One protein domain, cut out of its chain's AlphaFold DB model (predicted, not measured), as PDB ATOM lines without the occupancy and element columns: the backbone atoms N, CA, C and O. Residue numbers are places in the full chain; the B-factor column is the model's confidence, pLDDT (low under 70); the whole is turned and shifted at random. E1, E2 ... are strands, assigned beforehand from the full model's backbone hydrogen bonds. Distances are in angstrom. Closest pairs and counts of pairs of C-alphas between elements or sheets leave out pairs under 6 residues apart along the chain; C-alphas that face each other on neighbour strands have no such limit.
ATOM      1  N   LYS A 168     185.049  65.880 119.944       91.56
ATOM      2  CA  LYS A 168     185.231  67.334 120.017       91.56
ATOM      3  C   LYS A 168     186.260  67.727 121.055       91.56
ATOM      4  O   LYS A 168     187.009  68.669 120.823       91.56
ATOM      5  N   VAL A 169     186.294  67.027 122.183       91.12
ATOM      6  CA  VAL A 169     187.249  67.302 123.256       91.12
ATOM      7  C   VAL A 169     187.695  65.989 123.874       91.12
ATOM      8  O   VAL A 169     186.882  65.103 124.132       91.12
ATOM      9  N   ILE A 170     188.989  65.892 124.136       91.38
ATOM     10  CA  ILE A 170     189.557  64.941 125.083       91.38
ATOM     11  C   ILE A 170     190.151  65.785 126.203       91.38
ATOM     12  O   ILE A 170     191.017  66.616 125.942       91.38
ATOM     13  N   SER A 171     189.655  65.615 127.422       91.44
ATOM     14  CA  SER A 171     190.159  66.296 128.612       91.44
ATOM     15  C   SER A 171     190.747  65.279 129.574       91.44
ATOM     16  O   SER A 171     190.237  64.166 129.691       91.44
ATOM     17  N   LYS A 172     191.821  65.660 130.253       92.56
ATOM     18  CA  LYS A 172     192.471  64.852 131.277       92.56
ATOM     19  C   LYS A 172     192.674  65.698 132.521       92.56
ATOM     20  O   LYS A 172     193.298  66.759 132.425       92.56
ATOM     21  N   ARG A 173     192.161  65.221 133.652       92.81
ATOM     22  CA  ARG A 173     192.367  65.821 134.970       92.81
ATOM     23  C   ARG A 173     193.624  65.244 135.605       92.81
ATOM     24  O   ARG A 173     193.853  64.038 135.516       92.81
ATOM     25  N   TYR A 174     194.411  66.101 136.243       93.00
ATOM     26  CA  TYR A 174     195.575  65.691 137.015       93.00
ATOM     27  C   TYR A 174     195.692  66.449 138.333       93.00
ATOM     28  O   TYR A 174     195.307  67.615 138.446       93.00
ATOM     29  N   ALA A 175     196.258  65.778 139.334       92.69
ATOM     30  CA  ALA A 175     196.511  66.360 140.643       92.69
ATOM     31  C   ALA A 175     197.664  67.380 140.609       92.69
ATOM     32  O   ALA A 175     198.731  67.138 140.032       92.69
ATOM     33  N   ILE A 176     197.465  68.503 141.299       92.94
ATOM     34  CA  ILE A 176     198.481  69.523 141.595       92.94
ATOM     35  C   ILE A 176     198.563  69.732 143.114       92.94
ATOM     36  O   ILE A 176     197.658  69.336 143.844       92.94
ATOM     37  N   ASP A 177     199.616  70.394 143.606       90.00
ATOM     38  CA  ASP A 177     199.882  70.550 145.051       90.00
ATOM     39  C   ASP A 177     198.688  71.098 145.856       90.00
ATOM     40  O   ASP A 177     198.547  70.812 147.045       90.00
ATOM     41  N   LYS A 178     197.818  71.894 145.217       88.62
ATOM     42  CA  LYS A 178     196.596  72.449 145.814       88.62
ATOM     43  C   LYS A 178     195.361  72.229 144.938       88.62
ATOM     44  O   LYS A 178     194.685  73.186 144.570       88.62
ATOM     45  N   GLY A 179     195.058  70.973 144.621       91.00
ATOM     46  CA  GLY A 179     193.804  70.587 143.971       91.00
ATOM     47  C   GLY A 179     194.028  69.829 142.672       91.00
ATOM     48  O   GLY A 179     194.834  68.904 142.619       91.00
ATOM     49  N   VAL A 180     193.293  70.214 141.632       92.94
ATOM     50  CA  VAL A 180     193.327  69.560 140.321       92.94
ATOM     51  C   VAL A 180     193.412  70.598 139.214       92.94
ATOM     52  O   VAL A 180     192.911  71.713 139.358       92.94
ATOM     53  N   ASP A 181     194.019  70.211 138.105       92.50
ATOM     54  CA  ASP A 181     194.072  70.991 136.876       92.50
ATOM     55  C   ASP A 181     193.740  70.084 135.679       92.50
ATOM     56  O   ASP A 181     193.617  68.863 135.824       92.50
ATOM     57  N   TYR A 182     193.517  70.676 134.507       91.56
ATOM     58  CA  TYR A 182     193.017  69.980 133.328       91.56
ATOM     59  C   TYR A 182     193.835  70.309 132.085       91.56
ATOM     60  O   TYR A 182     194.105  71.464 131.766       91.56
ATOM     61  N   SER A 183     194.135  69.274 131.308       92.12
ATOM     62  CA  SER A 183     194.658  69.414 129.949       92.12
ATOM     63  C   SER A 183     193.577  69.062 128.935       92.12
ATOM     64  O   SER A 183     192.815  68.120 129.141       92.12
ATOM     65  N   TYR A 184     193.517  69.810 127.832       92.44
ATOM     66  CA  TYR A 184     192.484  69.659 126.809       92.44
ATOM     67  C   TYR A 184     193.102  69.492 125.425       92.44
ATOM     68  O   TYR A 184     194.011  70.224 125.036       92.44
ATOM     69  N   ILE A 185     192.538  68.575 124.647       92.75
ATOM     70  CA  ILE A 185     192.749  68.457 123.208       92.75
ATOM     71  C   ILE A 185     191.404  68.734 122.545       92.75
ATOM     72  O   ILE A 185     190.471  67.940 122.669       92.75
ATOM     73  N   VAL A 186     191.306  69.868 121.857       93.25
ATOM     74  CA  VAL A 186     190.102  70.283 121.125       93.25
ATOM     75  C   VAL A 186     190.213  69.839 119.670       93.25
ATOM     76  O   VAL A 186     191.289  69.917 119.081       93.25
ATOM     77  N   ASP A 187     189.102  69.363 119.111       91.62
ATOM     78  CA  ASP A 187     188.994  68.803 117.761       91.62
ATOM     79  C   ASP A 187     190.137  67.815 117.438       91.62
ATOM     80  O   ASP A 187     190.881  67.994 116.467       91.62
ATOM     81  N   PRO A 188     190.309  66.762 118.266       91.31
ATOM     82  CA  PRO A 188     191.369  65.783 118.077       91.31
ATOM     83  C   PRO A 188     191.276  65.108 116.706       91.31
ATOM     84  O   PRO A 188     190.196  64.871 116.155       91.31
ATOM     85  N   LYS A 189     192.436  64.713 116.172       89.19
ATOM     86  CA  LYS A 189     192.493  63.845 114.990       89.19
ATOM     87  C   LYS A 189     191.860  62.492 115.324       89.19
ATOM     88  O   LYS A 189     191.895  62.050 116.472       89.19
ATOM     89  N   GLN A 190     191.365  61.793 114.299       82.81
ATOM     90  CA  GLN A 190     190.750  60.467 114.454       82.81
ATOM     91  C   GLN A 190     191.647  59.491 115.237       82.81
ATOM     92  O   GLN A 190     191.154  58.731 116.063       82.81
ATOM     93  N   ASN A 191     192.961  59.571 115.012       83.69
ATOM     94  CA  ASN A 191     193.966  58.900 115.825       83.69
ATOM     95  C   ASN A 191     194.714  59.958 116.640       83.69
ATOM     96  O   ASN A 191     195.431  60.782 116.068       83.69
ATOM     97  N   THR A 192     194.549  59.925 117.961       83.62
ATOM     98  CA  THR A 192     195.208  60.843 118.896       83.62
ATOM     99  C   THR A 192     195.917  60.029 119.970       83.62
ATOM    100  O   THR A 192     195.301  59.188 120.620       83.62
ATOM    101  N   ALA A 193     197.221  60.252 120.128       82.50
ATOM    102  CA  ALA A 193     197.996  59.641 121.199       82.50
ATOM    103  C   ALA A 193     197.813  60.453 122.485       82.50
ATOM    104  O   ALA A 193     197.936  61.677 122.467       82.50
ATOM    105  N   ILE A 194     197.536  59.764 123.589       80.44
ATOM    106  CA  ILE A 194     197.394  60.355 124.921       80.44
ATOM    107  C   ILE A 194     198.411  59.670 125.826       80.44
ATOM    108  O   ILE A 194     198.547  58.446 125.785       80.44
ATOM    109  N   VAL A 195     199.131  60.458 126.623       83.62
ATOM    110  CA  VAL A 195     200.070  59.955 127.630       83.62
ATOM    111  C   VAL A 195     199.453  60.153 129.010       83.62
ATOM    112  O   VAL A 195     199.035  61.263 129.354       83.62
ATOM    113  N   PHE A 196     199.406  59.065 129.776       83.62
ATOM    114  CA  PHE A 196     198.973  59.046 131.167       83.62
ATOM    115  C   PHE A 196     200.186  58.947 132.095       83.62
ATOM    116  O   PHE A 196     201.190  58.316 131.763       83.62
ATOM    117  N   THR A 197     200.076  59.590 133.244       86.69
ATOM    118  CA  THR A 197     201.038  59.651 134.342       86.69
ATOM    119  C   THR A 197     200.320  59.289 135.636       86.69
ATOM    120  O   THR A 197     199.096  59.334 135.698       86.69
ATOM    121  N   GLU A 198     201.070  58.997 136.693       86.50
ATOM    122  CA  GLU A 198     200.507  58.660 138.011       86.50
ATOM    123  C   GLU A 198     199.651  59.778 138.628       86.50
ATOM    124  O   GLU A 198     198.858  59.526 139.529       86.50
ATOM    125  N   LYS A 199     199.792  61.023 138.148       90.19
ATOM    126  CA  LYS A 199     198.983  62.159 138.606       90.19
ATOM    127  C   LYS A 199     197.637  62.271 137.894       90.19
ATOM    128  O   LYS A 199     196.811  63.061 138.341       90.19
ATOM    129  N   ASP A 200     197.442  61.557 136.785       89.25
ATOM    130  CA  ASP A 200     196.222  61.625 135.985       89.25
ATOM    131  C   ASP A 200     195.156  60.692 136.562       89.25
ATOM    132  O   ASP A 200     195.337  59.476 136.588       89.25
ATOM    133  N   ASP A 201     194.030  61.255 136.989       87.75
ATOM    134  CA  ASP A 201     192.987  60.517 137.704       87.75
ATOM    135  C   ASP A 201     191.631  60.525 136.984       87.75
ATOM    136  O   ASP A 201     190.754  59.731 137.331       87.75
ATOM    137  N   GLU A 202     191.458  61.345 135.941       88.75
ATOM    138  CA  GLU A 202     190.241  61.362 135.129       88.75
ATOM    139  C   GLU A 202     190.506  61.603 133.637       88.75
ATOM    140  O   GLU A 202     191.298  62.465 133.254       88.75
ATOM    141  N   LEU A 203     189.789  60.866 132.784       87.81
ATOM    142  CA  LEU A 203     189.693  61.100 131.343       87.81
ATOM    143  C   LEU A 203     188.242  61.432 130.982       87.81
ATOM    144  O   LEU A 203     187.340  60.635 131.236       87.81
ATOM    145  N   THR A 204     188.028  62.560 130.315       88.88
ATOM    146  CA  THR A 204     186.727  62.956 129.777       88.88
ATOM    147  C   THR A 204     186.780  62.991 128.261       88.88
ATOM    148  O   THR A 204     187.620  63.669 127.668       88.88
ATOM    149  N   ILE A 205     185.846  62.301 127.612       88.62
ATOM    150  CA  ILE A 205     185.714  62.316 126.153       88.62
ATOM    151  C   ILE A 205     184.375  62.930 125.789       88.62
ATOM    152  O   ILE A 205     183.324  62.451 126.207       88.62
ATOM    153  N   VAL A 206     184.427  63.995 124.995       88.81
ATOM    154  CA  VAL A 206     183.263  64.735 124.518       88.81
ATOM    155  C   VAL A 206     183.123  64.509 123.025       88.81
ATOM    156  O   VAL A 206     184.067  64.749 122.270       88.81
ATOM    157  N   LYS A 207     181.940  64.096 122.580       87.75
ATOM    158  CA  LYS A 207     181.618  63.959 121.157       87.75
ATOM    159  C   LYS A 207     180.540  64.951 120.735       87.75
ATOM    160  O   LYS A 207     179.762  65.430 121.563       87.75
ATOM    161  N   ASP A 208     180.474  65.214 119.435       86.44
ATOM    162  CA  ASP A 208     179.343  65.930 118.855       86.44
ATOM    163  C   ASP A 208     178.031  65.176 119.107       86.44
ATOM    164  O   ASP A 208     177.985  63.948 119.278       86.44
ATOM    165  N   ARG A 209     176.950  65.954 119.134       81.19
ATOM    166  CA  ARG A 209     175.583  65.449 119.216       81.19
ATOM    167  C   ARG A 209     175.156  64.904 117.848       81.19
ATOM    168  O   ARG A 209     175.365  65.563 116.835       81.19
ATOM    169  N   SER A 210     174.499  63.756 117.824       80.62
ATOM    170  CA  SER A 210     173.751  63.226 116.686       80.62
ATOM    171  C   SER A 210     172.377  62.708 117.124       80.62
ATOM    172  O   SER A 210     172.070  62.558 118.309       80.62
ATOM    173  N   ASP A 211     171.523  62.453 116.143       78.88
ATOM    174  CA  ASP A 211     170.175  61.910 116.304       78.88
ATOM    175  C   ASP A 211     170.159  60.467 116.839       78.88
ATOM    176  O   ASP A 211     169.181  60.052 117.466       78.88
ATOM    177  N   ILE A 212     171.260  59.731 116.664       85.69
ATOM    178  CA  ILE A 212     171.391  58.305 116.997       85.69
ATOM    179  C   ILE A 212     172.497  58.029 118.018       85.69
ATOM    180  O   ILE A 212     173.117  56.975 118.011       85.69
ATOM    181  N   ASP A 213     172.773  58.964 118.922       84.19
ATOM    182  CA  ASP A 213     173.956  58.884 119.788       84.19
ATOM    183  C   ASP A 213     174.064  57.650 120.684       84.19
ATOM    184  O   ASP A 213     175.164  57.259 121.074       84.19
ATOM    185  N   TYR A 214     172.931  57.020 120.966       84.38
ATOM    186  CA  TYR A 214     172.847  55.768 121.702       84.38
ATOM    187  C   TYR A 214     173.468  54.573 120.959       84.38
ATOM    188  O   TYR A 214     173.759  53.572 121.606       84.38
ATOM    189  N   VAL A 215     173.716  54.676 119.646       87.88
ATOM    190  CA  VAL A 215     174.370  53.622 118.850       87.88
ATOM    191  C   VAL A 215     175.893  53.618 118.995       87.88
ATOM    192  O   VAL A 215     176.539  52.649 118.603       87.88
ATOM    193  N   TYR A 216     176.489  54.689 119.531       87.88
ATOM    194  CA  TYR A 216     177.939  54.780 119.674       87.88
ATOM    195  C   TYR A 216     178.402  54.231 121.014       87.88
ATOM    196  O   TYR A 216     177.948  54.654 122.078       87.88
ATOM    197  N   VAL A 217     179.400  53.360 120.927       85.50
ATOM    198  CA  VAL A 217     180.115  52.772 122.054       85.50
ATOM    199  C   VAL A 217     181.549  53.286 122.029       85.50
ATOM    200  O   VAL A 217     182.156  53.418 120.964       85.50
ATOM    201  N   ILE A 218     182.101  53.566 123.204       85.50
ATOM    202  CA  ILE A 218     183.528  53.792 123.382       85.50
ATOM    203  C   ILE A 218     184.164  52.569 124.028       85.50
ATOM    204  O   ILE A 218     183.647  52.041 125.007       85.50
ATOM    205  N   SER A 219     185.307  52.145 123.494       87.06
ATOM    206  CA  SER A 219     186.120  51.075 124.066       87.06
ATOM    207  C   SER A 219     187.549  51.557 124.291       87.06
ATOM    208  O   SER A 219     188.130  52.166 123.390       87.06
ATOM    209  N   ILE A 220     188.139  51.231 125.437       81.94
ATOM    210  CA  ILE A 220     189.571  51.394 125.705       81.94
ATOM    211  C   ILE A 220     190.206  50.011 125.640       81.94
ATOM    212  O   ILE A 220     189.714  49.060 126.251       81.94
ATOM    213  N   LYS A 221     191.301  49.899 124.889       84.00
ATOM    214  CA  LYS A 221     192.054  48.655 124.740       84.00
ATOM    215  C   LYS A 221     193.447  48.810 125.319       84.00
ATOM    216  O   LYS A 221     194.117  49.807 125.057       84.00
ATOM    217  N   ASP A 222     193.878  47.804 126.066       79.94
ATOM    218  CA  ASP A 222     195.272  47.682 126.460       79.94
ATOM    219  C   ASP A 222     196.131  47.446 125.210       79.94
ATOM    220  O   ASP A 222     195.852  46.559 124.402       79.94
ATOM    221  N   LYS A 223     197.174  48.258 125.031       80.50
ATOM    222  CA  LYS A 223     197.984  48.237 123.806       80.50
ATOM    223  C   LYS A 223     198.824  46.963 123.679       80.50
ATOM    224  O   LYS A 223     199.093  46.543 122.557       80.50
ATOM    225  N   GLN A 224     199.259  46.370 124.791       87.31
ATOM    226  CA  GLN A 224     200.146  45.201 124.778       87.31
ATOM    227  C   GLN A 224     199.383  43.920 124.435       87.31
ATOM    228  O   GLN A 224     199.855  43.091 123.663       87.31
ATOM    229  N   THR A 225     198.185  43.773 124.992       90.88
ATOM    230  CA  THR A 225     197.358  42.567 124.886       90.88
ATOM    231  C   THR A 225     196.232  42.695 123.863       90.88
ATOM    232  O   THR A 225     195.592  41.696 123.536       90.88
ATOM    233  N   ASN A 226     195.964  43.910 123.368       86.31
ATOM    234  CA  ASN A 226     194.832  44.261 122.505       86.31
ATOM    235  C   ASN A 226     193.453  43.915 123.111       86.31
ATOM    236  O   ASN A 226     192.444  43.863 122.402       86.31
ATOM    237  N   LYS A 227     193.392  43.673 124.427       89.81
ATOM    238  CA  LYS A 227     192.151  43.361 125.140       89.81
ATOM    239  C   LYS A 227     191.399  44.643 125.470       89.81
ATOM    240  O   LYS A 227     192.001  45.620 125.908       89.81
ATOM    241  N   THR A 228     190.080  44.624 125.296       87.06
ATOM    242  CA  THR A 228     189.204  45.688 125.797       87.06
ATOM    243  C   THR A 228     189.240  45.673 127.324       87.06
ATOM    244  O   THR A 228     188.849  44.686 127.939       87.06
ATOM    245  N   VAL A 229     189.739  46.753 127.924       84.94
ATOM    246  CA  VAL A 229     189.796  46.947 129.386       84.94
ATOM    247  C   VAL A 229     188.633  47.791 129.895       84.94
ATOM    248  O   VAL A 229     188.337  47.787 131.085       84.94
ATOM    249  N   PHE A 230     187.964  48.501 128.990       82.38
ATOM    250  CA  PHE A 230     186.783  49.286 129.292       82.38
ATOM    251  C   PHE A 230     185.902  49.403 128.051       82.38
ATOM    252  O   PHE A 230     186.410  49.593 126.947       82.38
ATOM    253  N   GLU A 231     184.589  49.347 128.238       84.50
ATOM    254  CA  GLU A 231     183.598  49.602 127.199       84.50
ATOM    255  C   GLU A 231     182.393  50.323 127.806       84.50
ATOM    256  O   GLU A 231     181.961  49.997 128.911       84.50
ATOM    257  N   SER A 232     181.847  51.318 127.105       81.50
ATOM    258  CA  SER A 232     180.626  51.996 127.535       81.50
ATOM    259  C   SER A 232     179.839  52.578 126.371       81.50
ATOM    260  O   SER A 232     180.394  53.185 125.459       81.50
ATOM    261  N   ALA A 233     178.518  52.441 126.449       79.44
ATOM    262  CA  ALA A 233     177.554  53.162 125.619       79.44
ATOM    263  C   ALA A 233     176.913  54.348 126.372       79.44
ATOM    264  O   ALA A 233     176.052  55.047 125.838       79.44
ATOM    265  N   SER A 234     177.269  54.564 127.640       78.69
ATOM    266  CA  SER A 234     176.603  55.523 128.523       78.69
ATOM    267  C   SER A 234     177.216  56.913 128.393       78.69
ATOM    268  O   SER A 234     178.167  57.258 129.090       78.69
ATOM    269  N   TRP A 235     176.639  57.719 127.507       78.56
ATOM    270  CA  TRP A 235     176.942  59.144 127.391       78.56
ATOM    271  C   TRP A 235     176.170  59.944 128.449       78.56
ATOM    272  O   TRP A 235     174.975  59.727 128.649       78.56
ATOM    273  N   GLN A 236     176.827  60.886 129.118       74.62
ATOM    274  CA  GLN A 236     176.183  61.902 129.943       74.62
ATOM    275  C   GLN A 236     175.704  63.042 129.046       74.62
ATOM    276  O   GLN A 236     176.464  63.595 128.248       74.62
ATOM    277  N   TYR A 237     174.428  63.388 129.178       66.69
ATOM    278  CA  TYR A 237     173.756  64.388 128.355       66.69
ATOM    279  C   TYR A 237     173.719  65.721 129.120       66.69
ATOM    280  O   TYR A 237     172.853  65.917 129.969       66.69
ATOM    281  N   GLY A 238     174.674  66.619 128.854       58.94
ATOM    282  CA  GLY A 238     174.763  67.946 129.478       58.94
ATOM    283  C   GLY A 238     174.263  69.077 128.571       58.94
ATOM    284  O   GLY A 238     174.098  68.896 127.366       58.94
ATOM    285  N   ALA A 239     174.059  70.271 129.140       44.41
ATOM    286  CA  ALA A 239     173.435  71.424 128.471       44.41
ATOM    287  C   ALA A 239     174.130  71.901 127.175       44.41
ATOM    288  O   ALA A 239     173.501  72.586 126.372       44.41
ATOM    289  N   MET A 240     175.399  71.539 126.944       41.66
ATOM    290  CA  MET A 240     176.156  71.938 125.746       41.66
ATOM    291  C   MET A 240     176.888  70.791 125.028       41.66
ATOM    292  O   MET A 240     177.431  71.018 123.951       41.66
ATOM    293  N   SER A 241     176.930  69.566 125.573       50.78
ATOM    294  CA  SER A 241     177.637  68.443 124.931       50.78
ATOM    295  C   SER A 241     177.303  67.072 125.534       50.78
ATOM    296  O   SER A 241     176.724  66.982 126.620       50.78
ATOM    297  N   MET A 242     177.668  66.000 124.814       50.59
ATOM    298  CA  MET A 242     177.665  64.633 125.339       50.59
ATOM    299  C   MET A 242     179.069  64.231 125.760       50.59
ATOM    300  O   MET A 242     179.982  64.263 124.932       50.59
ATOM    301  N   ASN A 243     179.234  63.830 127.016       58.22
ATOM    302  CA  ASN A 243     180.529  63.433 127.550       58.22
ATOM    303  C   ASN A 243     180.475  62.066 128.236       58.22
ATOM    304  O   ASN A 243     179.407  61.520 128.496       58.22
ATOM    305  N   ILE A 244     181.637  61.494 128.498       61.00
ATOM    306  CA  ILE A 244     181.794  60.355 129.390       61.00
ATOM    307  C   ILE A 244     183.038  60.608 130.237       61.00
ATOM    308  O   ILE A 244     184.061  61.026 129.695       61.00
ATOM    309  N   ASN A 245     182.923  60.399 131.548       61.28
ATOM    310  CA  ASN A 245     184.010  60.576 132.507       61.28
ATOM    311  C   ASN A 245     184.496  59.210 132.980       61.28
ATOM    312  O   ASN A 245     183.692  58.360 133.372       61.28
ATOM    313  N   PHE A 246     185.809  59.019 132.977       64.12
ATOM    314  CA  PHE A 246     186.469  57.820 133.471       64.12
ATOM    315  C   PHE A 246     187.380  58.199 134.619       64.12
ATOM    316  O   PHE A 246     188.318  58.951 134.391       64.12
ATOM    317  N   HIS A 247     187.161  57.643 135.810       63.19
ATOM    318  CA  HIS A 247     188.202  57.667 136.833       63.19
ATOM    319  C   HIS A 247     189.263  56.629 136.482       63.19
ATOM    320  O   HIS A 247     188.974  55.434 136.363       63.19
ATOM    321  N   LEU A 248     190.488  57.095 136.287       55.03
ATOM    322  CA  LEU A 248     191.629  56.254 135.988       55.03
ATOM    323  C   LEU A 248     192.156  55.692 137.307       55.03
ATOM    324  O   LEU A 248     192.857  56.370 138.048       55.03
TER     325      LEU A 248
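AT A GLANCE: This is residues 168 to 248 of the 251 residues of an uncharacterized protein of Sphingobacterium sp. IITKGP-BTPF85 (UniProt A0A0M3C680). A twisted wall of four antiparallel strands, in order E2, E1, E3, E6, has a separate small hairpin, E4 and E5, beyond its E6 side; residues 187 to 199 fold back from E2 to E3. The 81 printed residues have six named strands, E1 to E6, and no named helix: all strand, with 40 residues, under half, in named elements. The whole is only just compact, close to loose, with radius of gyration of the C-alphas 13.6 A and spans of 42 by 36 by 22 A.

IN THESE COORDINATES: Find C-alpha 168 at (185.231, 67.334, 120.017); there E1 begins, running to residue 176, 25.4 A. E2 is residues 179 to 186, 23.1 A, and E3 200 to 207, 20.9 A. E6, 242 to 247, ends at (188.202, 57.667, 136.833). E4 is 218 to 221, E5 228 to 232.

HOW THE PARTS SIT: Look at inner strands E1 and E3, antiparallel at 165 degrees: N 171 and O 204 are 2.8 A apart. In hairpin E1 and E2, N 172 and O 183 are 2.9 A apart. Edge strand E6 is antiparallel to E3, with N 203 and O 246 at 2.9 A. In hairpin E4 and E5, N 220 and O 230 are 2.8 A apart; both strands are apart from E3 and E6.

THE WHOLE: The farthest C-alphas, of Asp 177 and Asp 211, are 42.2 A apart. The printed part has no cut. The link E2 to E3, 13 residues, is long. Residues 237 to 248 have pLDDT under 70.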